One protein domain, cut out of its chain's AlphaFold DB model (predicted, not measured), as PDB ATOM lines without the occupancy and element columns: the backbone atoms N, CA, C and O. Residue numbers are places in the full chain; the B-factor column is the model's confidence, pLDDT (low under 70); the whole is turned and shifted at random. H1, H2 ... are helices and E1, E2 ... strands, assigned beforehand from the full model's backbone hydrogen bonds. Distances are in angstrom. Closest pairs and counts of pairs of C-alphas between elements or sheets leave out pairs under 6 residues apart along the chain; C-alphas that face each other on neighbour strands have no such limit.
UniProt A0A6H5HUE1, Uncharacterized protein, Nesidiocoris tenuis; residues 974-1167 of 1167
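AT A GLANCE: This is residues 974 to 1167 of the 1167 residues of an uncharacterized protein of Nesidiocoris tenuis (UniProt A0A6H5HUE1). What shape is seen first? Two small twisted sheets, E1 E2 E3 E4 and E5 E6 E7, lie partly face to face as a sandwich at one end, and H1, H3, H4 and H5 cluster at steep angles at the other. H5 reaches back to graze the three-strand sheet with residues 1163 to 1164, while residues 1043 to 1049 stick out. What builds it, and how large is it? The printed part has 194 residues, with seven named strands, then five named helices, a mixed class; both sheets are antiparallel, with strands in chain order. It is compact and rounded, with a radius of gyration of the C-alphas of 17.6 A and spans of 49 by 43 by 37 A.

HOW THE PARTS SIT: How does the first sheet run? E1, residues 978 to 986, E2, 989 to 996, E3, 1000 to 1005, and E4, 1020 to 1026, form a strongly twisted meander of hairpins, each strand the antiparallel neighbour of the one before. Within hydrogen-bond range are N 982 and O 993, 3.0 A, N 994 and O 1002, 2.9 A, and N 1003 and O 1023, 2.9 A. What faces it? E5, residues 1031 to 1038, E6, 1058 to 1064, and E7, 1069 to 1072, form a second meander of hairpins, with N 1035 and O 1061 at 3.0 A and N 1062 and O 1070 at 2.8 A. The sheets make a sandwich, two sheets face to face, their facing parts 9.9 A centre to centre; the closest C-alphas of E1 and E5 are those of Ala 980 and Asn 1032, 5.2 A. How do the helices meet? H1, residues 1077 to 1093, touches H3, 1125 to 1133, at a steep tilt of 66 degrees, closest at C-alphas 1087 and 1128, 5.9 A. With residues 1085 to 1089 alone H1 touches H4, 1136 to 1146, closest at C-alphas 1085 and 1146, 6.4 A. H5, 1150 to 1164, only just touches H1, with 3 pairs of C-alphas within 8 A, closest at C-alphas 1079 and 1156, 6.8 A. What of H2 and the backbones? H2, residues 1102 to 1105, is close to but not clearly touching H1, with C-alphas 1091 and 1102 closest at 6.5 A. Every O i to N i+4 pair is within hydrogen-bond range in H4 and H5, 12 of 13 in H1, and 2 of 5 in H3, beside 5 of 6 O i to N i+3 pairs; H2 is too short for an O i to N i+4 pair.

IN THESE COORDINATES: Where do the elements begin and end? E1 begins at C-alpha 978, (-24.778, -34.750, 32.557), and H5 ends at C-alpha 1164, (-19.807, -49.881, 53.480). Which are long? H1 measures 24.2 A, E1 23.0 A, E2 22.8 A and H5 21.5 A.

THE WHOLE: Which links are long? E3 to E4, E5 to E6 and H2 to H3 are long links, and the printed part has no cut. Where is confidence low? The mean pLDDT of the printed part is 88.9, and residues 1041 to 1055 are under 70.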
ATOM      1  N   ARG A 974     -29.935 -40.353  23.482       87.62
ATOM      2  CA  ARG A 974     -30.821 -39.363  24.097       87.62
ATOM      3  C   ARG A 974     -30.012 -38.137  24.534       87.62
ATOM      4  O   ARG A 974     -28.937 -38.310  25.104       87.62
ATOM      5  N   PRO A 975     -30.516 -36.913  24.299       88.88
ATOM      6  CA  PRO A 975     -29.950 -35.736  24.935       88.88
ATOM      7  C   PRO A 975     -30.219 -35.824  26.440       88.88
ATOM      8  O   PRO A 975     -31.360 -36.031  26.856       88.88
ATOM      9  N   THR A 976     -29.164 -35.674  27.231       88.88
ATOM     10  CA  THR A 976     -29.210 -35.661  28.694       88.88
ATOM     11  C   THR A 976     -28.096 -34.741  29.154       88.88
ATOM     12  O   THR A 976     -26.950 -34.932  28.745       88.88
ATOM     13  N   GLU A 977     -28.431 -33.767  29.996       93.62
ATOM     14  CA  GLU A 977     -27.453 -32.851  30.575       93.62
ATOM     15  C   GLU A 977     -26.781 -33.521  31.773       93.62
ATOM     16  O   GLU A 977     -27.409 -33.720  32.818       93.62
ATOM     17  N   VAL A 978     -25.530 -33.947  31.587       95.00
ATOM     18  CA  VAL A 978     -24.778 -34.750  32.557       95.00
ATOM     19  C   VAL A 978     -23.990 -33.842  33.491       95.00
ATOM     20  O   VAL A 978     -23.191 -33.035  33.038       95.00
ATOM     21  N   PHE A 979     -24.166 -34.024  34.799       94.50
ATOM     22  CA  PHE A 979     -23.359 -33.352  35.819       94.50
ATOM     23  C   PHE A 979     -22.074 -34.125  36.101       94.50
ATOM     24  O   PHE A 979     -20.983 -33.576  35.998       94.50
ATOM     25  N   ALA A 980     -22.191 -35.417  36.403       95.12
ATOM     26  CA  ALA A 980     -21.051 -36.249  36.762       95.12
ATOM     27  C   ALA A 980     -21.243 -37.699  36.310       95.12
ATOM     28  O   ALA A 980     -22.372 -38.185  36.204       95.12
ATOM     29  N   VAL A 981     -20.136 -38.401  36.081       96.25
ATOM     30  CA  VAL A 981     -20.095 -39.828  35.743       96.25
ATOM     31  C   VAL A 981     -19.093 -40.585  36.606       96.25
ATOM     32  O   VAL A 981     -18.117 -39.996  37.067       96.25
ATOM     33  N   ASP A 982     -19.310 -41.892  36.779       96.62
ATOM     34  CA  ASP A 982     -18.298 -42.858  37.236       96.62
ATOM     35  C   ASP A 982     -18.674 -44.293  36.829       96.62
ATOM     36  O   ASP A 982     -19.712 -44.548  36.217       96.62
ATOM     37  N   PHE A 983     -17.822 -45.256  37.155       95.62
ATOM     38  CA  PHE A 983     -18.091 -46.675  36.972       95.62
ATOM     39  C   PHE A 983     -18.804 -47.278  38.193       95.62
ATOM     40  O   PHE A 983     -18.601 -46.864  39.333       95.62
ATOM     41  N   LEU A 984     -19.598 -48.321  37.958       94.38
ATOM     42  CA  LEU A 984     -20.119 -49.217  38.990       94.38
ATOM     43  C   LEU A 984     -19.512 -50.605  38.748       94.38
ATOM     44  O   LEU A 984     -19.679 -51.158  37.660       94.38
ATOM     45  N   ILE A 985     -18.777 -51.148  39.722       92.00
ATOM     46  CA  ILE A 985     -18.023 -52.405  39.569       92.00
ATOM     47  C   ILE A 985     -18.615 -53.481  40.480       92.00
ATOM     48  O   ILE A 985     -18.471 -53.411  41.702       92.00
ATOM     49  N   ASP A 986     -19.213 -54.506  39.872       87.44
ATOM     50  CA  ASP A 986     -19.725 -55.689  40.567       87.44
ATOM     51  C   ASP A 986     -19.126 -56.972  39.982       87.44
ATOM     52  O   ASP A 986     -19.569 -57.481  38.948       87.44
ATOM     53  N   ASN A 987     -18.109 -57.500  40.667       85.19
ATOM     54  CA  ASN A 987     -17.372 -58.725  40.342       85.19
ATOM     55  C   ASN A 987     -16.749 -58.729  38.930       85.19
ATOM     56  O   ASN A 987     -15.586 -58.372  38.758       85.19
ATOM     57  N   SER A 988     -17.512 -59.184  37.936       84.88
ATOM     58  CA  SER A 988     -17.151 -59.278  36.515       84.88
ATOM     59  C   SER A 988     -17.950 -58.317  35.629       84.88
ATOM     60  O   SER A 988     -17.684 -58.225  34.431       84.88
ATOM     61  N   THR A 989     -18.931 -57.613  36.195       89.31
ATOM     62  CA  THR A 989     -19.813 -56.692  35.482       89.31
ATOM     63  C   THR A 989     -19.390 -55.243  35.711       89.31
ATOM     64  O   THR A 989     -18.909 -54.869  36.783       89.31
ATOM     65  N   LEU A 990     -19.563 -54.432  34.668       92.75
ATOM     66  CA  LEU A 990     -19.250 -53.010  34.657       92.75
ATOM     67  C   LEU A 990     -20.498 -52.235  34.234       92.75
ATOM     68  O   LEU A 990     -21.057 -52.482  33.162       92.75
ATOM     69  N   GLY A 991     -20.922 -51.304  35.079       95.06
ATOM     70  CA  GLY A 991     -21.916 -50.291  34.757       95.06
ATOM     71  C   GLY A 991     -21.293 -48.901  34.666       95.06
ATOM     72  O   GLY A 991     -20.195 -48.661  35.172       95.06
ATOM     73  N   PHE A 992     -22.016 -47.981  34.037       96.50
ATOM     74  CA  PHE A 992     -21.666 -46.565  33.931       96.50
ATOM     75  C   PHE A 992     -22.747 -45.768  34.658       96.50
ATOM     76  O   PHE A 992     -23.904 -45.753  34.231       96.50
ATOM     77  N   LEU A 993     -22.387 -45.177  35.792       96.38
ATOM     78  CA  LEU A 993     -23.257 -44.351  36.613       96.38
ATOM     79  C   LEU A 993     -23.191 -42.902  36.123       96.38
ATOM     80  O   LEU A 993     -22.113 -42.392  35.823       96.38
ATOM     81  N   VAL A 994     -24.350 -42.257  36.024       96.50
ATOM     82  CA  VAL A 994     -24.515 -40.908  35.471       96.50
ATOM     83  C   VAL A 994     -25.464 -40.109  36.361       96.50
ATOM     84  O   VAL A 994     -26.555 -40.583  36.669       96.50
ATOM     85  N   SER A 995     -25.053 -38.904  36.746       96.38
ATOM     86  CA  SER A 995     -25.871 -37.868  37.388       96.38
ATOM     87  C   SER A 995     -26.347 -36.874  36.329       96.38
ATOM     88  O   SER A 995     -25.535 -36.425  35.516       96.38
ATOM     89  N   ASP A 996     -27.635 -36.529  36.324       94.19
ATOM     90  CA  ASP A 996     -28.217 -35.550  35.395       94.19
ATOM     91  C   ASP A 996     -28.707 -34.255  36.077       94.19
ATOM     92  O   ASP A 996     -28.828 -34.153  37.302       94.19
ATOM     93  N   ARG A 997     -29.012 -33.238  35.261       94.06
ATOM     94  CA  ARG A 997     -29.611 -31.971  35.718       94.06
ATOM     95  C   ARG A 997     -30.973 -32.144  36.394       94.06
ATOM     96  O   ARG A 997     -31.295 -31.386  37.304       94.06
ATOM     97  N   ASP A 998     -31.756 -33.138  35.984       93.31
ATOM     98  CA  ASP A 998     -33.060 -33.459  36.579       93.31
ATOM     99  C   ASP A 998     -32.919 -34.189  37.943       93.31
ATOM    100  O   ASP A 998     -33.913 -34.622  38.536       93.31
ATOM    101  N   LYS A 999     -31.691 -34.255  38.491       95.75
ATOM    102  CA  LYS A 999     -31.310 -34.823  39.795       95.75
ATOM    103  C   LYS A 999     -31.566 -36.329  39.908       95.75
ATOM    104  O   LYS A 999     -31.869 -36.848  40.993       95.75
ATOM    105  N   ASN A1000     -31.468 -37.036  38.785       95.00
ATOM    106  CA  ASN A1000     -31.520 -38.488  38.717       95.00
ATOM    107  C   ASN A1000     -30.114 -39.097  38.675       95.00
ATOM    108  O   ASN A1000     -29.186 -38.554  38.079       95.00
ATOM    109  N   LEU A1001     -30.007 -40.289  39.251       95.62
ATOM    110  CA  LEU A1001     -28.930 -41.240  39.039       95.62
ATOM    111  C   LEU A1001     -29.397 -42.289  38.027       95.62
ATOM    112  O   LEU A1001     -30.478 -42.874  38.162       95.62
ATOM    113  N   ILE A1002     -28.585 -42.522  37.001       95.19
ATOM    114  CA  ILE A1002     -28.873 -43.438  35.900       95.19
ATOM    115  C   ILE A1002     -27.720 -44.426  35.756       95.19
ATOM    116  O   ILE A1002     -26.571 -44.022  35.598       95.19
ATOM    117  N   LEU A1003     -28.030 -45.722  35.757       95.88
ATOM    118  CA  LEU A1003     -27.064 -46.781  35.484       95.88
ATOM    119  C   LEU A1003     -27.226 -47.278  34.048       95.88
ATOM    120  O   LEU A1003     -28.264 -47.849  33.695       95.88
ATOM    121  N   TYR A1004     -26.185 -47.117  33.239       95.81
ATOM    122  CA  TYR A1004     -26.069 -47.721  31.915       95.81
ATOM    123  C   TYR A1004     -25.205 -48.979  31.954       95.81
ATOM    124  O   TYR A1004     -24.294 -49.101  32.770       95.81
ATOM    125  N   MET A1005     -25.451 -49.900  31.026       95.31
ATOM    126  CA  MET A1005     -24.585 -51.049  30.767       95.31
ATOM    127  C   MET A1005     -24.374 -51.237  29.265       95.31
ATOM    128  O   MET A1005     -25.277 -51.007  28.455       95.31
ATOM    129  N   TYR A1006     -23.183 -51.710  28.901       95.56
ATOM    130  CA  TYR A1006     -22.867 -52.161  27.549       95.56
ATOM    131  C   TYR A1006     -23.218 -53.650  27.415       95.56
ATOM    132  O   TYR A1006     -22.593 -54.501  28.042       95.56
ATOM    133  N   GLN A1007     -24.248 -53.964  26.625       94.12
ATOM    134  CA  GLN A1007     -24.722 -55.335  26.392       94.12
ATOM    135  C   GLN A1007     -24.938 -55.573  24.887       94.12
ATOM    136  O   GLN A1007     -26.073 -55.486  24.422       94.12
ATOM    137  N   PRO A1008     -23.883 -55.881  24.108       94.44
ATOM    138  CA  PRO A1008     -23.975 -55.972  22.645       94.44
ATOM    139  C   PRO A1008     -24.863 -57.118  22.143       94.44
ATOM    140  O   PRO A1008     -25.409 -57.038  21.048       94.44
ATOM    141  N   LEU A1009     -25.052 -58.161  22.959       94.81
ATOM    142  CA  LEU A1009     -25.948 -59.286  22.669       94.81
ATOM    143  C   LEU A1009     -27.438 -58.940  22.856       94.81
ATOM    144  O   LEU A1009     -28.302 -59.692  22.414       94.81
ATOM    145  N   ALA A1010     -27.766 -57.827  23.519       93.12
ATOM    146  CA  ALA A1010     -29.149 -57.400  23.691       93.12
ATOM    147  C   ALA A1010     -29.641 -56.690  22.422       93.12
ATOM    148  O   ALA A1010     -29.039 -55.708  21.989       93.12
ATOM    149  N   LEU A1011     -30.770 -57.136  21.860       91.62
ATOM    150  CA  LEU A1011     -31.342 -56.589  20.616       91.62
ATOM    151  C   LEU A1011     -31.588 -55.068  20.685       91.62
ATOM    152  O   LEU A1011     -31.359 -54.352  19.715       91.62
ATOM    153  N   GLU A1012     -31.968 -54.560  21.861       89.75
ATOM    154  CA  GLU A1012     -32.178 -53.128  22.136       89.75
ATOM    155  C   GLU A1012     -30.927 -52.251  21.945       89.75
ATOM    156  O   GLU A1012     -31.053 -51.028  21.830       89.75
ATOM    157  N   SER A1013     -29.730 -52.854  21.959       91.81
ATOM    158  CA  SER A1013     -28.437 -52.160  21.853       91.81
ATOM    159  C   SER A1013     -28.011 -51.864  20.411       91.81
ATOM    160  O   SER A1013     -26.969 -51.245  20.209       91.81
ATOM    161  N   PHE A1014     -28.773 -52.327  19.411       91.88
ATOM    162  CA  PHE A1014     -28.398 -52.270  17.992       91.88
ATOM    163  C   PHE A1014     -26.996 -52.862  17.730       91.88
ATOM    164  O   PHE A1014     -26.132 -52.222  17.133       91.88
ATOM    165  N   GLY A1015     -26.750 -54.076  18.237       90.88
ATOM    166  CA  GLY A1015     -25.456 -54.759  18.104       90.88
ATOM    167  C   GLY A1015     -24.326 -54.111  18.913       90.88
ATOM    168  O   GLY A1015     -23.171 -54.158  18.504       90.88
ATOM    169  N   GLY A1016     -24.652 -53.470  20.038       92.38
ATOM    170  CA  GLY A1016     -23.705 -52.798  20.934       92.38
ATOM    171  C   GLY A1016     -23.575 -51.288  20.744       92.38
ATOM    172  O   GLY A1016     -23.131 -50.617  21.671       92.38
ATOM    173  N   GLN A1017     -24.010 -50.714  19.620       93.19
ATOM    174  CA  GLN A1017     -23.842 -49.276  19.351       93.19
ATOM    175  C   GLN A1017     -24.546 -48.362  20.372       93.19
ATOM    176  O   GLN A1017     -24.119 -47.224  20.583       93.19
ATOM    177  N   LYS A1018     -25.615 -48.852  21.010       94.25
ATOM    178  CA  LYS A1018     -26.416 -48.133  22.002       94.25
ATOM    179  C   LYS A1018     -26.211 -48.678  23.418       94.25
ATOM    180  O   LYS A1018     -26.442 -49.860  23.680       94.25
ATOM    181  N   LEU A1019     -25.884 -47.782  24.349       95.19
ATOM    182  CA  LEU A1019     -25.859 -48.064  25.785       95.19
ATOM    183  C   LEU A1019     -27.283 -48.250  26.324       95.19
ATOM    184  O   LEU A1019     -28.197 -47.491  25.995       95.19
ATOM    185  N   LEU A1020     -27.478 -49.258  27.178       92.94
ATOM    186  CA  LEU A1020     -28.789 -49.580  27.742       92.94
ATOM    187  C   LEU A1020     -28.899 -49.085  29.179       92.94
ATOM    188  O   LEU A1020     -28.114 -49.493  30.034       92.94
ATOM    189  N   ARG A1021     -29.910 -48.255  29.460       92.44
ATOM    190  CA  ARG A1021     -30.297 -47.898  30.830       92.44
ATOM    191  C   ARG A1021     -30.838 -49.145  31.535       92.44
ATOM    192  O   ARG A1021     -31.838 -49.707  31.097       92.44
ATOM    193  N   LYS A1022     -30.180 -49.564  32.615       92.56
ATOM    194  CA  LYS A1022     -30.555 -50.719  33.446       92.56
ATOM    195  C   LYS A1022     -31.066 -50.341  34.827       92.56
ATOM    196  O   LYS A1022     -31.785 -51.141  35.410       92.56
ATOM    197  N   ALA A1023     -30.746 -49.143  35.316       93.69
ATOM    198  CA  ALA A1023     -31.431 -48.582  36.470       93.69
ATOM    199  C   ALA A1023     -31.636 -47.070  36.363       93.69
ATOM    200  O   ALA A1023     -30.857 -46.369  35.716       93.69
ATOM    201  N   ASP A1024     -32.693 -46.583  37.009       93.94
ATOM    202  CA  ASP A1024     -32.947 -45.169  37.262       93.94
ATOM    203  C   ASP A1024     -33.438 -44.937  38.702       93.94
ATOM    204  O   ASP A1024     -34.138 -45.768  39.284       93.94
ATOM    205  N   PHE A1025     -33.027 -43.808  39.284       95.50
ATOM    206  CA  PHE A1025     -33.367 -43.395  40.646       95.50
ATOM    207  C   PHE A1025     -33.324 -41.872  40.767       95.50
ATOM    208  O   PHE A1025     -32.317 -41.258  40.431       95.50
ATOM    209  N   HIS A1026     -34.381 -41.241  41.271       96.38
ATOM    210  CA  HIS A1026     -34.357 -39.804  41.532       96.38
ATOM    211  C   HIS A1026     -33.818 -39.509  42.939       96.38
ATOM    212  O   HIS A1026     -34.475 -39.787  43.949       96.38
ATOM    213  N   LEU A1027     -32.616 -38.932  43.008       94.50
ATOM    214  CA  LEU A1027     -31.982 -38.544  44.268       94.50
ATOM    215  C   LEU A1027     -32.626 -37.266  44.828       94.50
ATOM    216  O   LEU A1027     -32.906 -37.190  46.023       94.50
ATOM    217  N   GLY A1028     -32.893 -36.292  43.950       94.31
ATOM    218  CA  GLY A1028     -33.423 -34.968  44.306       94.31
ATOM    219  C   GLY A1028     -32.367 -33.945  44.738       94.31
ATOM    220  O   GLY A1028     -32.708 -32.793  45.016       94.31
ATOM    221  N   GLN A1029     -31.094 -34.336  44.689       95.31
ATOM    222  CA  GLN A1029     -29.912 -33.489  44.858       95.31
ATOM    223  C   GLN A1029     -29.000 -33.626  43.632       95.31
ATOM    224  O   GLN A1029     -29.003 -34.674  42.983       95.31
ATOM    225  N   HIS A1030     -28.227 -32.590  43.299       95.88
ATOM    226  CA  HIS A1030     -27.241 -32.678  42.214       95.88
ATOM    227  C   HIS A1030     -25.969 -33.361  42.720       95.88
ATOM    228  O   HIS A1030     -25.361 -32.876  43.673       95.88
ATOM    229  N   VAL A1031     -25.540 -34.446  42.072       96.56
ATOM    230  CA  VAL A1031     -24.221 -35.058  42.315       96.56
ATOM    231  C   VAL A1031     -23.208 -34.474  41.340       96.56
ATOM    232  O   VAL A1031     -23.422 -34.577  40.131       96.56
ATOM    233  N   ASN A1032     -22.113 -33.921  41.869       93.50
ATOM    234  CA  ASN A1032     -21.016 -33.343  41.081       93.50
ATOM    235  C   ASN A1032     -19.712 -34.151  41.167       93.50
ATOM    236  O   ASN A1032     -18.882 -34.092  40.265       93.50
ATOM    237  N   SER A1033     -19.524 -34.929  42.238       93.50
ATOM    238  CA  SER A1033     -18.322 -35.738  42.443       93.50
ATOM    239  C   SER A1033     -18.693 -37.164  42.841       93.50
ATOM    240  O   SER A1033     -19.477 -37.381  43.765       93.50
ATOM    241  N   PHE A1034     -18.110 -38.126  42.128       95.88
ATOM    242  CA  PHE A1034     -18.148 -39.555  42.420       95.88
ATOM    243  C   PHE A1034     -16.736 -40.037  42.751       95.88
ATOM    244  O   PHE A1034     -15.761 -39.549  42.174       95.88
ATOM    245  N   PHE A1035     -16.632 -41.019  43.640       93.75
ATOM    246  CA  PHE A1035     -15.381 -41.698  43.964       93.75
ATOM    247  C   PHE A1035     -15.656 -43.148  44.372       93.75
ATOM    248  O   PHE A1035     -16.737 -43.485  44.854       93.75
ATOM    249  N   ARG A1036     -14.682 -44.037  44.169       93.00
ATOM    250  CA  ARG A1036     -14.838 -45.481  44.389       93.00
ATOM    251  C   ARG A1036     -13.886 -45.993  45.448       93.00
ATOM    252  O   ARG A1036     -12.684 -45.770  45.349       93.00
ATOM    253  N   ILE A1037     -14.420 -46.778  46.375       91.25
ATOM    254  CA  ILE A1037     -13.649 -47.519  47.372       91.25
ATOM    255  C   ILE A1037     -13.994 -49.011  47.296       91.25
ATOM    256  O   ILE A1037     -15.105 -49.387  46.915       91.25
ATOM    257  N   LYS A1038     -13.034 -49.884  47.609       88.75
ATOM    258  CA  LYS A1038     -13.275 -51.331  47.710       88.75
ATOM    259  C   LYS A1038     -14.260 -51.602  48.861       88.75
ATOM    260  O   LYS A1038     -14.243 -50.889  49.865       88.75
ATOM    261  N   CYS A1039     -15.111 -52.621  48.743       85.38
ATOM    262  CA  CYS A1039     -15.917 -53.057  49.889       85.38
ATOM    263  C   CYS A1039     -15.004 -53.585  51.009       85.38
ATOM    264  O   CYS A1039     -14.038 -54.309  50.736       85.38
ATOM    265  N   ARG A1040     -15.321 -53.256  52.267       76.62
ATOM    266  CA  ARG A1040     -14.568 -53.750  53.426       76.62
ATOM    267  C   ARG A1040     -14.834 -55.242  53.606       76.62
ATOM    268  O   ARG A1040     -15.980 -55.662  53.712       76.62
ATOM    269  N   THR A1041     -13.773 -56.046  53.636       65.06
ATOM    270  CA  THR A1041     -13.859 -57.487  53.921       65.06
ATOM    271  C   THR A1041     -13.187 -57.725  55.268       65.06
ATOM    272  O   THR A1041     -11.962 -57.700  55.361       65.06
ATOM    273  N   SER A1042     -13.978 -57.867  56.332       55.56
ATOM    274  CA  SER A1042     -13.458 -58.205  57.661       55.56
ATOM    275  C   SER A1042     -12.959 -59.652  57.714       55.56
ATOM    276  O   SER A1042     -13.412 -60.499  56.951       55.56
ATOM    277  N   GLU A1043     -12.086 -59.963  58.673       48.94
ATOM    278  CA  GLU A1043     -11.599 -61.335  58.912       48.94
ATOM    279  C   GLU A1043     -12.679 -62.294  59.453       48.94
ATOM    280  O   GLU A1043     -12.457 -63.499  59.539       48.94
ATOM    281  N   ILE A1044     -13.852 -61.767  59.813       46.31
ATOM    282  CA  ILE A1044     -14.969 -62.527  60.375       46.31
ATOM    283  C   ILE A1044     -15.835 -63.086  59.231       46.31
ATOM    284  O   ILE A1044     -16.370 -62.330  58.425       46.31
ATOM    285  N   ASP A1045     -15.971 -64.415  59.208       48.34
ATOM    286  CA  ASP A1045     -16.829 -65.240  58.340       48.34
ATOM    287  C   ASP A1045     -16.496 -65.332  56.834       48.34
ATOM    288  O   ASP A1045     -17.362 -65.177  55.970       48.34
ATOM    289  N   ARG A1046     -15.290 -65.825  56.503       46.66
ATOM    290  CA  ARG A1046     -15.046 -66.489  55.196       46.66
ATOM    291  C   ARG A1046     -15.957 -67.708  54.938       46.66
ATOM    292  O   ARG A1046     -16.035 -68.173  53.803       46.66
ATOM    293  N   GLU A1047     -16.649 -68.223  55.956       42.78
ATOM    294  CA  GLU A1047     -17.563 -69.371  55.845       42.78
ATOM    295  C   GLU A1047     -18.976 -69.003  55.352       42.78
ATOM    296  O   GLU A1047     -19.698 -69.860  54.828       42.78
ATOM    297  N   LYS A1048     -19.386 -67.727  55.440       53.75
ATOM    298  CA  LYS A1048     -20.705 -67.281  54.965       53.75
ATOM    299  C   LYS A1048     -20.749 -67.218  53.435       53.75
ATOM    300  O   LYS A1048     -20.439 -66.203  52.812       53.75
ATOM    301  N   LYS A1049     -21.252 -68.297  52.820       46.62
ATOM    302  CA  LYS A1049     -21.449 -68.462  51.359       46.62
ATOM    303  C   LYS A1049     -22.184 -67.306  50.650       46.62
ATOM    304  O   LYS A1049     -22.109 -67.211  49.427       46.62
ATOM    305  N   HIS A1050     -22.890 -66.439  51.378       49.69
ATOM    306  CA  HIS A1050     -23.624 -65.291  50.833       49.69
ATOM    307  C   HIS A1050     -22.730 -64.107  50.407       49.69
ATOM    308  O   HIS A1050     -23.102 -63.377  49.487       49.69
ATOM    309  N   LEU A1051     -21.527 -63.969  50.978       53.59
ATOM    310  CA  LEU A1051     -20.574 -62.884  50.680       53.59
ATOM    311  C   LEU A1051     -19.605 -63.197  49.520       53.59
ATOM    312  O   LEU A1051     -18.676 -62.434  49.247       53.59
ATOM    313  N   ALA A1052     -19.826 -64.295  48.789       50.31
ATOM    314  CA  ALA A1052     -18.961 -64.717  47.690       50.31
ATOM    315  C   ALA A1052     -18.736 -63.591  46.652       50.31
ATOM    316  O   ALA A1052     -19.673 -63.038  46.065       50.31
ATOM    317  N   GLY A1053     -17.464 -63.247  46.428       57.38
ATOM    318  CA  GLY A1053     -17.035 -62.212  45.482       57.38
ATOM    319  C   GLY A1053     -16.948 -60.783  46.032       57.38
ATOM    320  O   GLY A1053     -16.461 -59.923  45.302       57.38
ATOM    321  N   ALA A1054     -17.340 -60.510  47.286       60.09
ATOM    322  CA  ALA A1054     -17.284 -59.163  47.883       60.09
ATOM    323  C   ALA A1054     -15.931 -58.445  47.668       60.09
ATOM    324  O   ALA A1054     -15.913 -57.263  47.330       60.09
ATOM    325  N   ASP A1055     -14.819 -59.189  47.707       63.16
ATOM    326  CA  ASP A1055     -13.455 -58.731  47.401       63.16
ATOM    327  C   ASP A1055     -13.261 -57.994  46.065       63.16
ATOM    328  O   ASP A1055     -12.275 -57.277  45.904       63.16
ATOM    329  N   LYS A1056     -14.138 -58.185  45.074       77.88
ATOM    330  CA  LYS A1056     -14.038 -57.526  43.758       77.88
ATOM    331  C   LYS A1056     -15.072 -56.418  43.560       77.88
ATOM    332  O   LYS A1056     -15.026 -55.718  42.547       77.88
ATOM    333  N   ARG A1057     -15.995 -56.239  44.505       86.88
ATOM    334  CA  ARG A1057     -17.037 -55.211  44.438       86.88
ATOM    335  C   ARG A1057     -16.513 -53.891  44.986       86.88
ATOM    336  O   ARG A1057     -15.752 -53.856  45.954       86.88
ATOM    337  N   HIS A1058     -16.943 -52.805  44.363       90.81
ATOM    338  CA  HIS A1058     -16.611 -51.456  44.803       90.81
ATOM    339  C   HIS A1058     -17.888 -50.722  45.199       90.81
ATOM    340  O   HIS A1058     -18.920 -50.853  44.541       90.81
ATOM    341  N   VAL A1059     -17.792 -49.936  46.265       93.00
ATOM    342  CA  VAL A1059     -18.804 -48.958  46.645       93.00
ATOM    343  C   VAL A1059     -18.528 -47.696  45.834       93.00
ATOM    344  O   VAL A1059     -17.447 -47.112  45.950       93.00
ATOM    345  N   THR A1060     -19.485 -47.279  45.005       95.19
ATOM    346  CA  THR A1060     -19.408 -45.989  44.307       95.19
ATOM    347  C   THR A1060     -20.057 -44.938  45.203       95.19
ATOM    348  O   THR A1060     -21.280 -44.856  45.308       95.19
ATOM    349  N   MET A1061     -19.221 -44.181  45.905       95.12
ATOM    350  CA  MET A1061     -19.602 -43.059  46.757       95.12
ATOM    351  C   MET A1061     -19.857 -41.809  45.905       95.12
ATOM    352  O   MET A1061     -19.330 -41.675  44.796       95.12
ATOM    353  N   PHE A1062     -20.630 -40.865  46.434       95.81
ATOM    354  CA  PHE A1062     -20.873 -39.577  45.795       95.81
ATOM    355  C   PHE A1062     -21.083 -38.445  46.797       95.81
ATOM    356  O   PHE A1062     -21.595 -38.665  47.891       95.81
ATOM    357  N   ALA A1063     -20.746 -37.222  46.385       95.88
ATOM    358  CA  ALA A1063     -21.029 -35.996  47.122       95.88
ATOM    359  C   ALA A1063     -21.933 -35.053  46.315       95.88
ATOM    360  O   ALA A1063     -21.827 -34.949  45.085       95.88
ATOM    361  N   THR A1064     -22.843 -34.379  47.018       96.19
ATOM    362  CA  THR A1064     -23.881 -33.532  46.423       96.19
ATOM    363  C   THR A1064     -23.593 -32.043  46.599       96.19
ATOM    364  O   THR A1064     -22.976 -31.606  47.572       96.19
ATOM    365  N   LEU A1065     -24.098 -31.226  45.671       94.31
ATOM    366  CA  LEU A1065     -24.036 -29.763  45.781       94.31
ATOM    367  C   LEU A1065     -24.866 -29.216  46.956       94.31
ATOM    368  O   LEU A1065     -24.653 -28.086  47.376       94.31
ATOM    369  N   ASP A1066     -25.761 -30.024  47.525       94.38
ATOM    370  CA  ASP A1066     -26.541 -29.676  48.715       94.38
ATOM    371  C   ASP A1066     -25.794 -30.011  50.030       94.38
ATOM    372  O   ASP A1066     -26.312 -29.757  51.114       94.38
ATOM    373  N   GLY A1067     -24.569 -30.557  49.957       92.62
ATOM    374  CA  GLY A1067     -23.734 -30.857  51.127       92.62
ATOM    375  C   GLY A1067     -24.018 -32.207  51.791       92.62
ATOM    376  O   GLY A1067     -23.844 -32.332  53.001       92.62
ATOM    377  N   ALA A1068     -24.452 -33.213  51.027       92.88
ATOM    378  CA  ALA A1068     -24.607 -34.588  51.502       92.88
ATOM    379  C   ALA A1068     -23.596 -35.536  50.838       92.88
ATOM    380  O   ALA A1068     -23.150 -35.307  49.712       92.88
ATOM    381  N   ILE A1069     -23.284 -36.640  51.521       94.00
ATOM    382  CA  ILE A1069     -22.520 -37.767  50.974       94.00
ATOM    383  C   ILE A1069     -23.428 -38.995  50.967       94.00
ATOM    384  O   ILE A1069     -24.089 -39.289  51.960       94.00
ATOM    385  N   GLY A1070     -23.458 -39.706  49.845       94.19
ATOM    386  CA  GLY A1070     -24.203 -40.949  49.673       94.19
ATOM    387  C   GLY A1070     -23.368 -42.011  48.970       94.19
ATOM    388  O   GLY A1070     -22.208 -41.787  48.617       94.19
ATOM    389  N   TYR A1071     -23.950 -43.193  48.776       94.75
ATOM    390  CA  TYR A1071     -23.276 -44.297  48.105       94.75
ATOM    391  C   TYR A1071     -24.235 -45.191  47.325       94.75
ATOM    392  O   TYR A1071     -25.430 -45.262  47.608       94.75
ATOM    393  N   GLN A1072     -23.683 -45.911  46.351       94.12
ATOM    394  CA  GLN A1072     -24.358 -46.964  45.613       94.12
ATOM    395  C   GLN A1072     -23.549 -48.263  45.716       94.12
ATOM    396  O   GLN A1072     -22.416 -48.353  45.241       94.12
ATOM    397  N   LEU A1073     -24.156 -49.273  46.343       92.94
ATOM    398  CA  LEU A1073     -23.610 -50.622  46.491       92.94
ATOM    399  C   LEU A1073     -24.330 -51.582  45.521       92.94
ATOM    400  O   LEU A1073     -25.562 -51.653  45.552       92.94
ATOM    401  N   PRO A1074     -23.610 -52.348  44.683       91.50
ATOM    402  CA  PRO A1074     -24.207 -53.436  43.912       91.50
ATOM    403  C   PRO A1074     -24.678 -54.586  44.813       91.50
ATOM    404  O   PRO A1074     -23.896 -55.153  45.582       91.50
ATOM    405  N   LEU A1075     -25.955 -54.956  44.695       89.62
ATOM    406  CA  LEU A1075     -26.578 -56.016  45.492       89.62
ATOM    407  C   LEU A1075     -26.836 -57.280  44.657       89.62
ATOM    408  O   LEU A1075     -27.303 -57.168  43.520       89.62
ATOM    409  N   PRO A1076     -26.644 -58.490  45.220       88.06
ATOM    410  CA  PRO A1076     -27.102 -59.727  44.593       88.06
ATOM    411  C   PRO A1076     -28.615 -59.708  44.359       88.06
ATOM    412  O   PRO A1076     -29.380 -59.257  45.214       88.06
ATOM    413  N   GLU A1077     -29.072 -60.280  43.242       87.50
ATOM    414  CA  GLU A1077     -30.484 -60.218  42.835       87.50
ATOM    415  C   GLU A1077     -31.458 -60.764  43.901       87.50
ATOM    416  O   GLU A1077     -32.559 -60.239  44.070       87.50
ATOM    417  N   LYS A1078     -31.052 -61.787  44.668       89.81
ATOM    418  CA  LYS A1078     -31.865 -62.349  45.764       89.81
ATOM    419  C   LYS A1078     -32.120 -61.321  46.876       89.81
ATOM    420  O   LYS A1078     -33.277 -61.093  47.223       89.81
ATOM    421  N   THR A1079     -31.066 -60.672  47.373       91.12
ATOM    422  CA  THR A1079     -31.146 -59.603  48.383       91.12
ATOM    423  C   THR A1079     -31.903 -58.393  47.833       91.12
ATOM    424  O   THR A1079     -32.827 -57.909  48.479       91.12
ATOM    425  N   TYR A1080     -31.620 -57.976  46.590       93.00
ATOM    426  CA  TYR A1080     -32.368 -56.907  45.916       93.00
ATOM    427  C   TYR A1080     -33.883 -57.174  45.907       93.00
ATOM    428  O   TYR A1080     -34.666 -56.303  46.279       93.00
ATOM    429  N   ARG A1081     -34.315 -58.389  45.534       93.12
ATOM    430  CA  ARG A1081     -35.740 -58.759  45.505       93.12
ATOM    431  C   ARG A1081     -36.376 -58.745  46.903       93.12
ATOM    432  O   ARG A1081     -37.492 -58.241  47.021       93.12
ATOM    433  N   ARG A1082     -35.689 -59.230  47.950       93.44
ATOM    434  CA  ARG A1082     -36.181 -59.159  49.346       93.44
ATOM    435  C   ARG A1082     -36.361 -57.713  49.809       93.44
ATOM    436  O   ARG A1082     -37.454 -57.335  50.230       93.44
ATOM    437  N   LEU A1083     -35.328 -56.886  49.652       94.69
ATOM    438  CA  LEU A1083     -35.370 -55.478  50.055       94.69
ATOM    439  C   LEU A1083     -36.373 -54.663  49.223       94.69
ATOM    440  O   LEU A1083     -37.012 -53.763  49.756       94.69
ATOM    441  N   LEU A1084     -36.609 -55.018  47.954       95.00
ATOM    442  CA  LEU A1084     -37.670 -54.415  47.140       95.00
ATOM    443  C   LEU A1084     -39.074 -54.744  47.675       95.00
ATOM    444  O   LEU A1084     -39.953 -53.879  47.655       95.00
ATOM    445  N   MET A1085     -39.316 -55.971  48.147       94.31
ATOM    446  CA  MET A1085     -40.591 -56.329  48.786       94.31
ATOM    447  C   MET A1085     -40.785 -55.556  50.095       94.31
ATOM    448  O   MET A1085     -41.846 -54.961  50.292       94.31
ATOM    449  N   LEU A1086     -39.738 -55.473  50.925       95.75
ATOM    450  CA  LEU A1086     -39.723 -54.659  52.142       95.75
ATOM    451  C   LEU A1086     -40.024 -53.182  51.839       95.75
ATOM    452  O   LEU A1086     -40.953 -52.619  52.413       95.75
ATOM    453  N   GLN A1087     -39.319 -52.578  50.878       95.50
ATOM    454  CA  GLN A1087     -39.527 -51.188  50.461       95.50
ATOM    455  C   GLN A1087     -40.980 -50.936  50.026       95.50
ATOM    456  O   GLN A1087     -41.577 -49.938  50.429       95.50
ATOM    457  N   ASN A1088     -41.579 -51.829  49.228       94.25
ATOM    458  CA  ASN A1088     -42.966 -51.667  48.783       94.25
ATOM    459  C   ASN A1088     -43.966 -51.693  49.951       94.25
ATOM    460  O   ASN A1088     -44.915 -50.911  49.928       94.25
ATOM    461  N   LEU A1089     -43.749 -52.536  50.969       94.69
ATOM    462  CA  LEU A1089     -44.589 -52.543  52.170       94.69
ATOM    463  C   LEU A1089     -44.362 -51.309  53.044       94.69
ATOM    464  O   LEU A1089     -45.338 -50.735  53.523       94.69
ATOM    465  N   LEU A1090     -43.118 -50.855  53.219       95.00
ATOM    466  CA  LEU A1090     -42.810 -49.651  54.000       95.00
ATOM    467  C   LEU A1090     -43.454 -48.395  53.394       95.00
ATOM    468  O   LEU A1090     -43.997 -47.581  54.136       95.00
ATOM    469  N   VAL A1091     -43.514 -48.277  52.059       94.94
ATOM    470  CA  VAL A1091     -44.275 -47.202  51.386       94.94
ATOM    471  C   VAL A1091     -45.752 -47.195  51.804       94.94
ATOM    472  O   VAL A1091     -46.325 -46.119  51.938       94.94
ATOM    473  N   THR A1092     -46.372 -48.363  52.011       92.44
ATOM    474  CA  THR A1092     -47.812 -48.478  52.317       92.44
ATOM    475  C   THR A1092     -48.163 -48.554  53.804       92.44
ATOM    476  O   THR A1092     -49.276 -48.193  54.172       92.44
ATOM    477  N   CYS A1093     -47.263 -49.062  54.648       89.38
ATOM    478  CA  CYS A1093     -47.543 -49.362  56.057       89.38
ATOM    479  C   CYS A1093     -47.019 -48.299  57.032       89.38
ATOM    480  O   CYS A1093     -47.462 -48.280  58.178       89.38
ATOM    481  N   VAL A1094     -46.086 -47.444  56.606       90.50
ATOM    482  CA  VAL A1094     -45.490 -46.391  57.442       90.50
ATOM    483  C   VAL A1094     -46.051 -45.025  57.021       90.50
ATOM    484  O   VAL A1094     -46.135 -44.759  55.821       90.50
ATOM    485  N   PRO A1095     -46.442 -44.145  57.964       91.94
ATOM    486  CA  PRO A1095     -46.797 -42.767  57.646       91.94
ATOM    487  C   PRO A1095     -45.544 -41.952  57.299       91.94
ATOM    488  O   PRO A1095     -44.604 -41.872  58.087       91.94
ATOM    489  N   HIS A1096     -45.543 -41.308  56.132       94.38
ATOM    490  CA  HIS A1096     -44.424 -40.479  55.669       94.38
ATOM    491  C   HIS A1096     -44.620 -39.010  56.044       94.38
ATOM    492  O   HIS A1096     -45.739 -38.490  56.010       94.38
ATOM    493  N   THR A1097     -43.522 -38.314  56.344       93.00
ATOM    494  CA  THR A1097     -43.522 -36.877  56.652       93.00
ATOM    495  C   THR A1097     -44.214 -36.075  55.546       93.00
ATOM    496  O   THR A1097     -43.982 -36.297  54.356       93.00
ATOM    497  N   ALA A1098     -45.099 -35.154  55.944       94.88
ATOM    498  CA  ALA A1098     -45.949 -34.357  55.051       94.88
ATOM    499  C   ALA A1098     -46.826 -35.167  54.059       94.88
ATOM    500  O   ALA A1098     -47.306 -34.616  53.072       94.88
ATOM    501  N   GLY A1099     -47.052 -36.467  54.302       92.25
ATOM    502  CA  GLY A1099     -47.868 -37.327  53.433       92.25
ATOM    503  C   GLY A1099     -47.248 -37.614  52.059       92.25
ATOM    504  O   GLY A1099     -47.946 -38.056  51.145       92.25
ATOM    505  N   LEU A1100     -45.949 -37.352  51.887       93.75
ATOM    506  CA  LEU A1100     -45.243 -37.564  50.624       93.75
ATOM    507  C   LEU A1100     -45.097 -39.062  50.323       93.75
ATOM    508  O   LEU A1100     -44.792 -39.853  51.205       93.75
ATOM    509  N   ASN A1101     -45.265 -39.464  49.061       94.25
ATOM    510  CA  ASN A1101     -45.083 -40.854  48.637       94.25
ATOM    511  C   ASN A1101     -43.627 -41.089  48.171       94.25
ATOM    512  O   ASN A1101     -43.279 -40.618  47.079       94.25
ATOM    513  N   PRO A1102     -42.790 -41.861  48.901       94.19
ATOM    514  CA  PRO A1102     -41.386 -42.067  48.531       94.19
ATOM    515  C   PRO A1102     -41.230 -42.729  47.159       94.19
ATOM    516  O   PRO A1102     -40.398 -42.323  46.351       94.19
ATOM    517  N   ARG A1103     -42.099 -43.694  46.823       91.88
ATOM    518  CA  ARG A1103     -42.077 -44.372  45.518       91.88
ATOM    519  C   ARG A1103     -42.374 -43.416  44.364       91.88
ATOM    520  O   ARG A1103     -41.800 -43.586  43.294       91.88
ATOM    521  N   GLY A1104     -43.249 -42.429  44.566       91.50
ATOM    522  CA  GLY A1104     -43.493 -41.373  43.579       91.50
ATOM    523  C   GLY A1104     -42.315 -40.401  43.467       91.50
ATOM    524  O   GLY A1104     -41.939 -40.012  42.365       91.50
ATOM    525  N   TYR A1105     -41.693 -40.058  44.598       94.00
ATOM    526  CA  TYR A1105     -40.545 -39.155  44.651       94.00
ATOM    527  C   TYR A1105     -39.294 -39.720  43.959       94.00
ATOM    528  O   TYR A1105     -38.645 -38.982  43.218       94.00
ATOM    529  N   ARG A1106     -38.988 -41.012  44.161       94.56
ATOM    530  CA  ARG A1106     -37.808 -41.708  43.608       94.56
ATOM    531  C   ARG A1106     -37.920 -42.122  42.137       94.56
ATOM    532  O   ARG A1106     -36.937 -42.603  41.575       94.56
ATOM    533  N   MET A1107     -39.082 -41.972  41.501       91.69
ATOM    534  CA  MET A1107     -39.226 -42.261  40.070       91.69
ATOM    535  C   MET A1107     -38.440 -41.263  39.215       91.69
ATOM    536  O   MET A1107     -38.459 -40.069  39.496       91.69
ATOM    537  N   TYR A1108     -37.813 -41.761  38.142       91.00
ATOM    538  CA  TYR A1108     -37.111 -40.952  37.142       91.00
ATOM    539  C   TYR A1108     -37.961 -39.764  36.671       91.00
ATOM    540  O   TYR A1108     -39.061 -39.959  36.137       91.00
ATOM    541  N   LYS A1109     -37.439 -38.549  36.851       90.62
ATOM    542  CA  LYS A1109     -38.084 -37.300  36.430       90.62
ATOM    543  C   LYS A1109     -37.399 -36.779  35.179       90.62
ATOM    544  O   LYS A1109     -36.184 -36.865  35.067       90.62
ATOM    545  N   SER A1110     -38.169 -36.228  34.246       86.19
ATOM    546  CA  SER A1110     -37.590 -35.398  33.195       86.19
ATOM    547  C   SER A1110     -38.579 -34.364  32.687       86.19
ATOM    548  O   SER A1110     -39.775 -34.649  32.581       86.19
ATOM    549  N   ALA A1111     -38.074 -33.177  32.354       82.31
ATOM    550  CA  ALA A1111     -38.861 -32.126  31.713       82.31
ATOM    551  C   ALA A1111     -39.338 -32.526  30.300       82.31
ATOM    552  O   ALA A1111     -40.388 -32.070  29.842       82.31
ATOM    553  N   VAL A1112     -38.597 -33.405  29.613       81.88
ATOM    554  CA  VAL A1112     -38.883 -33.834  28.238       81.88
ATOM    555  C   VAL A1112     -39.473 -35.244  28.221       81.88
ATOM    556  O   VAL A1112     -38.906 -36.197  28.758       81.88
ATOM    557  N   LYS A1113     -40.611 -35.414  27.537       78.31
ATOM    558  CA  LYS A1113     -41.199 -36.741  27.296       78.31
ATOM    559  C   LYS A1113     -40.354 -37.502  26.276       78.31
ATOM    560  O   LYS A1113     -40.370 -37.179  25.092       78.31
ATOM    561  N   THR A1114     -39.639 -38.525  26.734       76.38
ATOM    562  CA  THR A1114     -38.801 -39.394  25.895       76.38
ATOM    563  C   THR A1114     -39.441 -40.770  25.688       76.38
ATOM    564  O   THR A1114     -40.256 -41.226  26.489       76.38
ATOM    565  N   LEU A1115     -39.067 -41.449  24.598       76.00
ATOM    566  CA  LEU A1115     -39.524 -42.803  24.256       76.00
ATOM    567  C   LEU A1115     -38.784 -43.867  25.089       76.00
ATOM    568  O   LEU A1115     -38.028 -44.677  24.557       76.00
ATOM    569  N   GLY A1116     -38.957 -43.839  26.412       70.19
ATOM    570  CA  GLY A1116     -38.320 -44.787  27.326       70.19
ATOM    571  C   GLY A1116     -39.026 -44.881  28.677       70.19
ATOM    572  O   GLY A1116     -39.036 -43.923  29.447       70.19
ATOM    573  N   ASN A1117     -39.566 -46.063  28.983       82.06
ATOM    574  CA  ASN A1117     -40.186 -46.363  30.276       82.06
ATOM    575  C   ASN A1117     -39.168 -46.256  31.424       82.06
ATOM    576  O   ASN A1117     -37.967 -46.469  31.220       82.06
ATOM    577  N   GLN A1118     -39.640 -45.951  32.637       82.25
ATOM    578  CA  GLN A1118     -38.802 -46.022  33.838       82.25
ATOM    579  C   GLN A1118     -38.410 -47.480  34.091       82.25
ATOM    580  O   GLN A1118     -39.261 -48.368  34.014       82.25
ATOM    581  N   VAL A1119     -37.136 -47.724  34.388       83.12
ATOM    582  CA  VAL A1119     -36.596 -49.088  34.509       83.12
ATOM    583  C   VAL A1119     -36.667 -49.584  35.956       83.12
ATOM    584  O   VAL A1119     -36.924 -50.765  36.190       83.12
ATOM    585  N   ARG A1120     -36.518 -48.673  36.932       85.44
ATOM    586  CA  ARG A1120     -36.192 -48.967  38.340       85.44
ATOM    587  C   ARG A1120     -34.919 -49.821  38.423       85.44
ATOM    588  O   ARG A1120     -34.206 -49.943  37.439       85.44
ATOM    589  N   GLY A1121     -34.581 -50.361  39.592       87.81
ATOM    590  CA  GLY A1121     -33.354 -51.159  39.783       87.81
ATOM    591  C   GLY A1121     -32.443 -50.674  40.911       87.81
ATOM    592  O   GLY A1121     -31.463 -51.336  41.224       87.81
ATOM    593  N   VAL A1122     -32.786 -49.560  41.564       94.56
ATOM    594  CA  VAL A1122     -32.147 -49.086  42.803       94.56
ATOM    595  C   VAL A1122     -33.152 -49.202  43.953       94.56
ATOM    596  O   VAL A1122     -34.345 -48.962  43.751       94.56
ATOM    597  N   ILE A1123     -32.678 -49.606  45.132       95.00
ATOM    598  CA  ILE A1123     -33.449 -49.631  46.385       95.00
ATOM    599  C   ILE A1123     -33.260 -48.296  47.104       95.00
ATOM    600  O   ILE A1123     -32.150 -47.771  47.148       95.00
ATOM    601  N   ASP A1124     -34.329 -47.750  47.679       95.12
ATOM    602  CA  ASP A1124     -34.243 -46.545  48.507       95.12
ATOM    603  C   ASP A1124     -33.726 -46.908  49.906       95.12
ATOM    604  O   ASP A1124     -34.493 -47.359  50.760       95.12
ATOM    605  N   GLY A1125     -32.414 -46.750  50.109       92.25
ATOM    606  CA  GLY A1125     -31.733 -47.096  51.359       92.25
ATOM    607  C   GLY A1125     -32.366 -46.420  52.573       92.25
ATOM    608  O   GLY A1125     -32.728 -47.112  53.515       92.25
ATOM    609  N   GLU A1126     -32.594 -45.104  52.514       91.69
ATOM    610  CA  GLU A1126     -33.226 -44.311  53.585       91.69
ATOM    611  C   GLU A1126     -34.544 -44.925  54.079       91.69
ATOM    612  O   GLU A1126     -34.782 -45.060  55.281       91.69
ATOM    613  N   LEU A1127     -35.397 -45.358  53.144       93.94
ATOM    614  CA  LEU A1127     -36.672 -45.976  53.489       93.94
ATOM    615  C   LEU A1127     -36.486 -47.376  54.086       93.94
ATOM    616  O   LEU A1127     -37.207 -47.733  55.011       93.94
ATOM    617  N   VAL A1128     -35.535 -48.168  53.583       94.31
ATOM    618  CA  VAL A1128     -35.234 -49.501  54.131       94.31
ATOM    619  C   VAL A1128     -34.632 -49.400  55.536       94.31
ATOM    620  O   VAL A1128     -35.066 -50.135  56.421       94.31
ATOM    621  N   TRP A1129     -33.724 -48.453  55.792       93.56
ATOM    622  CA  TRP A1129     -33.143 -48.211  57.119       93.56
ATOM    623  C   TRP A1129     -34.192 -47.830  58.170       93.56
ATOM    624  O   TRP A1129     -34.055 -48.218  59.330       93.56
ATOM    625  N   HIS A1130     -35.300 -47.191  57.774       92.88
ATOM    626  CA  HIS A1130     -36.422 -46.917  58.679       92.88
ATOM    627  C   HIS A1130     -37.026 -48.188  59.315       92.88
ATOM    628  O   HIS A1130     -37.595 -48.116  60.403       92.88
ATOM    629  N   PHE A1131     -36.845 -49.378  58.722       94.62
ATOM    630  CA  PHE A1131     -37.217 -50.651  59.355       94.62
ATOM    631  C   PHE A1131     -36.540 -50.856  60.725       94.62
ATOM    632  O   PHE A1131     -37.153 -51.430  61.628       94.62
ATOM    633  N   LEU A1132     -35.322 -50.331  60.921       92.19
ATOM    634  CA  LEU A1132     -34.600 -50.374  62.199       92.19
ATOM    635  C   LEU A1132     -35.160 -49.414  63.260       92.19
ATOM    636  O   LEU A1132     -34.852 -49.590  64.438       92.19
ATOM    637  N   ALA A1133     -35.996 -48.445  62.878       91.06
ATOM    638  CA  ALA A1133     -36.687 -47.548  63.807       91.06
ATOM    639  C   ALA A1133     -38.046 -48.107  64.277       91.06
ATOM    640  O   ALA A1133     -38.574 -47.673  65.299       91.06
ATOM    641  N   LEU A1134     -38.617 -49.084  63.561       93.44
ATOM    642  CA  LEU A1134     -39.911 -49.678  63.905       93.44
ATOM    643  C   LEU A1134     -39.830 -50.556  65.160       93.44
ATOM    644  O   LEU A1134     -38.806 -51.188  65.436       93.44
ATOM    645  N   SER A1135     -40.940 -50.670  65.889       95.00
ATOM    646  CA  SER A1135     -41.054 -51.594  67.025       95.00
ATOM    647  C   SER A1135     -40.983 -53.062  66.578       95.00
ATOM    648  O   SER A1135     -41.321 -53.398  65.440       95.00
ATOM    649  N   MET A1136     -40.565 -53.966  67.473       93.88
ATOM    650  CA  MET A1136     -40.389 -55.383  67.124       93.88
ATOM    651  C   MET A1136     -41.692 -56.037  66.631       93.88
ATOM    652  O   MET A1136     -41.668 -56.805  65.674       93.88
ATOM    653  N   THR A1137     -42.843 -55.664  67.199       94.81
ATOM    654  CA  THR A1137     -44.166 -56.140  66.755       94.81
ATOM    655  C   THR A1137     -44.465 -55.744  65.306       94.81
ATOM    656  O   THR A1137     -44.857 -56.596  64.507       94.81
ATOM    657  N   GLN A1138     -44.205 -54.484  64.937       93.62
ATOM    658  CA  GLN A1138     -44.348 -53.985  63.564       93.62
ATOM    659  C   GLN A1138     -43.376 -54.681  62.601       93.62
ATOM    660  O   GLN A1138     -43.787 -55.087  61.514       93.62
ATOM    661  N   ARG A1139     -42.107 -54.879  62.998       95.25
ATOM    662  CA  ARG A1139     -41.125 -55.624  62.184       95.25
ATOM    663  C   ARG A1139     -41.596 -57.049  61.908       95.25
ATOM    664  O   ARG A1139     -41.561 -57.482  60.758       95.25
ATOM    665  N   THR A1140     -42.084 -57.756  62.929       95.06
ATOM    666  CA  THR A1140     -42.622 -59.117  62.790       95.06
ATOM    667  C   THR A1140     -43.854 -59.161  61.883       95.06
ATOM    668  O   THR A1140     -43.979 -60.081  61.075       95.06
ATOM    669  N   GLU A1141     -44.759 -58.181  61.967       94.50
ATOM    670  CA  GLU A1141     -45.929 -58.114  61.084       94.50
ATOM    671  C   GLU A1141     -45.537 -57.860  59.618       94.50
ATOM    672  O   GLU A1141     -46.047 -58.533  58.719       94.50
ATOM    673  N   ILE A1142     -44.606 -56.934  59.370       94.81
ATOM    674  CA  ILE A1142     -44.104 -56.624  58.025       94.81
ATOM    675  C   ILE A1142     -43.370 -57.834  57.436       94.81
ATOM    676  O   ILE A1142     -43.699 -58.252  56.329       94.81
ATOM    677  N   ALA A1143     -42.452 -58.456  58.182       94.50
ATOM    678  CA  ALA A1143     -41.730 -59.649  57.732       94.50
ATOM    679  C   ALA A1143     -42.692 -60.807  57.387       94.50
ATOM    680  O   ALA A1143     -42.581 -61.413  56.318       94.50
ATOM    681  N   ARG A1144     -43.733 -61.025  58.208       94.00
ATOM    682  CA  ARG A1144     -44.800 -62.005  57.928       94.00
ATOM    683  C   ARG A1144     -45.557 -61.705  56.626       94.00
ATOM    684  O   ARG A1144     -45.903 -62.643  55.917       94.00
ATOM    685  N   LYS A1145     -45.801 -60.430  56.294       93.81
ATOM    686  CA  LYS A1145     -46.443 -60.019  55.026       93.81
ATOM    687  C   LYS A1145     -45.539 -60.200  53.799       93.81
ATOM    688  O   LYS A1145     -46.063 -60.384  52.706       93.81
ATOM    689  N   ILE A1146     -44.213 -60.162  53.965       93.69
ATOM    690  CA  ILE A1146     -43.238 -60.491  52.904       93.69
ATOM    691  C   ILE A1146     -43.134 -62.013  52.719       93.69
ATOM    692  O   ILE A1146     -42.938 -62.487  51.604       93.69
ATOM    693  N   GLY A1147     -43.265 -62.773  53.810       93.38
ATOM    694  CA  GLY A1147     -42.961 -64.204  53.851       93.38
ATOM    695  C   GLY A1147     -41.501 -64.504  54.217       93.38
ATOM    696  O   GLY A1147     -40.994 -65.562  53.857       93.38
ATOM    697  N   THR A1148     -40.823 -63.587  54.914       93.81
ATOM    698  CA  THR A1148     -39.441 -63.747  55.409       93.81
ATOM    699  C   THR A1148     -39.388 -63.674  56.933       93.81
ATOM    700  O   THR A1148     -40.341 -63.245  57.589       93.81
ATOM    701  N   LYS A1149     -38.258 -64.072  57.523       93.69
ATOM    702  CA  LYS A1149     -37.975 -63.810  58.943       93.69
ATOM    703  C   LYS A1149     -37.505 -62.367  59.144       93.69
ATOM    704  O   LYS A1149     -37.048 -61.722  58.202       93.69
ATOM    705  N   VAL A1150     -37.619 -61.862  60.376       94.44
ATOM    706  CA  VAL A1150     -37.043 -60.556  60.749       94.44
ATOM    707  C   VAL A1150     -35.517 -60.640  60.707       94.44
ATOM    708  O   VAL A1150     -34.885 -59.760  60.136       94.44
ATOM    709  N   ASP A1151     -34.950 -61.728  61.227       93.44
ATOM    710  CA  ASP A1151     -33.500 -61.920  61.347       93.44
ATOM    711  C   ASP A1151     -32.805 -61.909  59.976       93.44
ATOM    712  O   ASP A1151     -31.839 -61.185  59.799       93.44
ATOM    713  N   GLU A1152     -33.372 -62.579  58.964       91.81
ATOM    714  CA  GLU A1152     -32.856 -62.565  57.579       91.81
ATOM    715  C   GLU A1152     -32.800 -61.152  56.963       91.81
ATOM    716  O   GLU A1152     -31.926 -60.863  56.147       91.81
ATOM    717  N   LEU A1153     -33.738 -60.267  57.329       93.12
ATOM    718  CA  LEU A1153     -33.738 -58.872  56.873       93.12
ATOM    719  C   LEU A1153     -32.705 -58.036  57.639       93.12
ATOM    720  O   LEU A1153     -32.077 -57.162  57.048       93.12
ATOM    721  N   LEU A1154     -32.518 -58.307  58.934       92.44
ATOM    722  CA  LEU A1154     -31.486 -57.658  59.743       92.44
ATOM    723  C   LEU A1154     -30.077 -58.093  59.311       92.44
ATOM    724  O   LEU A1154     -29.195 -57.245  59.249       92.44
ATOM    725  N   GLU A1155     -29.882 -59.361  58.942       90.38
ATOM    726  CA  GLU A1155     -28.643 -59.881  58.348       90.38
ATOM    727  C   GLU A1155     -28.331 -59.203  57.004       90.38
ATOM    728  O   GLU A1155     -27.240 -58.659  56.848       90.38
ATOM    729  N   ASP A1156     -29.292 -59.140  56.068       90.94
ATOM    730  CA  ASP A1156     -29.123 -58.426  54.783       90.94
ATOM    731  C   ASP A1156     -28.704 -56.955  54.992       90.94
ATOM    732  O   ASP A1156     -27.889 -56.421  54.240       90.94
ATOM    733  N   MET A1157     -29.273 -56.282  55.998       91.25
ATOM    734  CA  MET A1157     -28.966 -54.883  56.311       91.25
ATOM    735  C   MET A1157     -27.600 -54.733  56.999       91.25
ATOM    736  O   MET A1157     -26.825 -53.853  56.626       91.25
ATOM    737  N   PHE A1158     -27.267 -55.614  57.943       88.62
ATOM    738  CA  PHE A1158     -25.972 -55.633  58.624       88.62
ATOM    739  C   PHE A1158     -24.812 -55.913  57.653       88.62
ATOM    740  O   PHE A1158     -23.794 -55.224  57.702       88.62
ATOM    741  N   ASP A1159     -24.984 -56.847  56.711       86.12
ATOM    742  CA  ASP A1159     -23.996 -57.124  55.661       86.12
ATOM    743  C   ASP A1159     -23.734 -55.877  54.789       86.12
ATOM    744  O   ASP A1159     -22.585 -55.570  54.462       86.12
ATOM    745  N   ILE A1160     -24.779 -55.109  54.444       89.31
ATOM    746  CA  ILE A1160     -24.648 -53.844  53.694       89.31
ATOM    747  C   ILE A1160     -23.892 -52.788  54.512       89.31
ATOM    748  O   ILE A1160     -23.022 -52.099  53.968       89.31
ATOM    749  N   GLU A1161     -24.191 -52.653  55.806       87.44
ATOM    750  CA  GLU A1161     -23.483 -51.723  56.690       87.44
ATOM    751  C   GLU A1161     -21.993 -52.084  56.794       87.44
ATOM    752  O   GLU A1161     -21.136 -51.234  56.556       87.44
ATOM    753  N   MET A1162     -21.677 -53.359  57.040       82.31
ATOM    754  CA  MET A1162     -20.303 -53.860  57.155       82.31
ATOM    755  C   MET A1162     -19.482 -53.651  55.877       82.31
ATOM    756  O   MET A1162     -18.351 -53.168  55.949       82.31
ATOM    757  N   LEU A1163     -20.049 -53.940  54.698       85.38
ATOM    758  CA  LEU A1163     -19.378 -53.730  53.404       85.38
ATOM    759  C   LEU A1163     -19.085 -52.248  53.112       85.38
ATOM    760  O   LEU A1163     -18.157 -51.944  52.354       85.38
ATOM    761  N   THR A1164     -19.871 -51.338  53.697       88.31
ATOM    762  CA  THR A1164     -19.807 -49.881  53.480       88.31
ATOM    763  C   THR A1164     -19.180 -49.112  54.650       88.31
ATOM    764  O   THR A1164     -19.079 -47.885  54.582       88.31
ATOM    765  N   ALA A1165     -18.714 -49.802  55.699       85.06
ATOM    766  CA  ALA A1165     -18.059 -49.246  56.887       85.06
ATOM    767  C   ALA A1165     -16.595 -48.817  56.625       85.06
ATOM    768  O   ALA A1165     -15.652 -49.305  57.260       85.06
ATOM    769  N   ASN A1166     -16.439 -47.903  55.666       84.50
ATOM    770  CA  ASN A1166     -15.204 -47.215  55.290       84.50
ATOM    771  C   ASN A1166     -15.197 -45.755  55.798       84.50
ATOM    772  O   ASN A1166     -16.272 -45.192  56.037       84.50
ATOM    773  N   PHE A1167     -13.996 -45.157  55.818       88.25
ATOM    774  CA  PHE A1167     -13.647 -43.793  56.270       88.25
ATOM    775  C   PHE A1167     -13.631 -43.572  57.794       88.25
ATOM    776  O   PHE A1167     -14.268 -44.332  58.550       88.25
TER     777      PHE A1167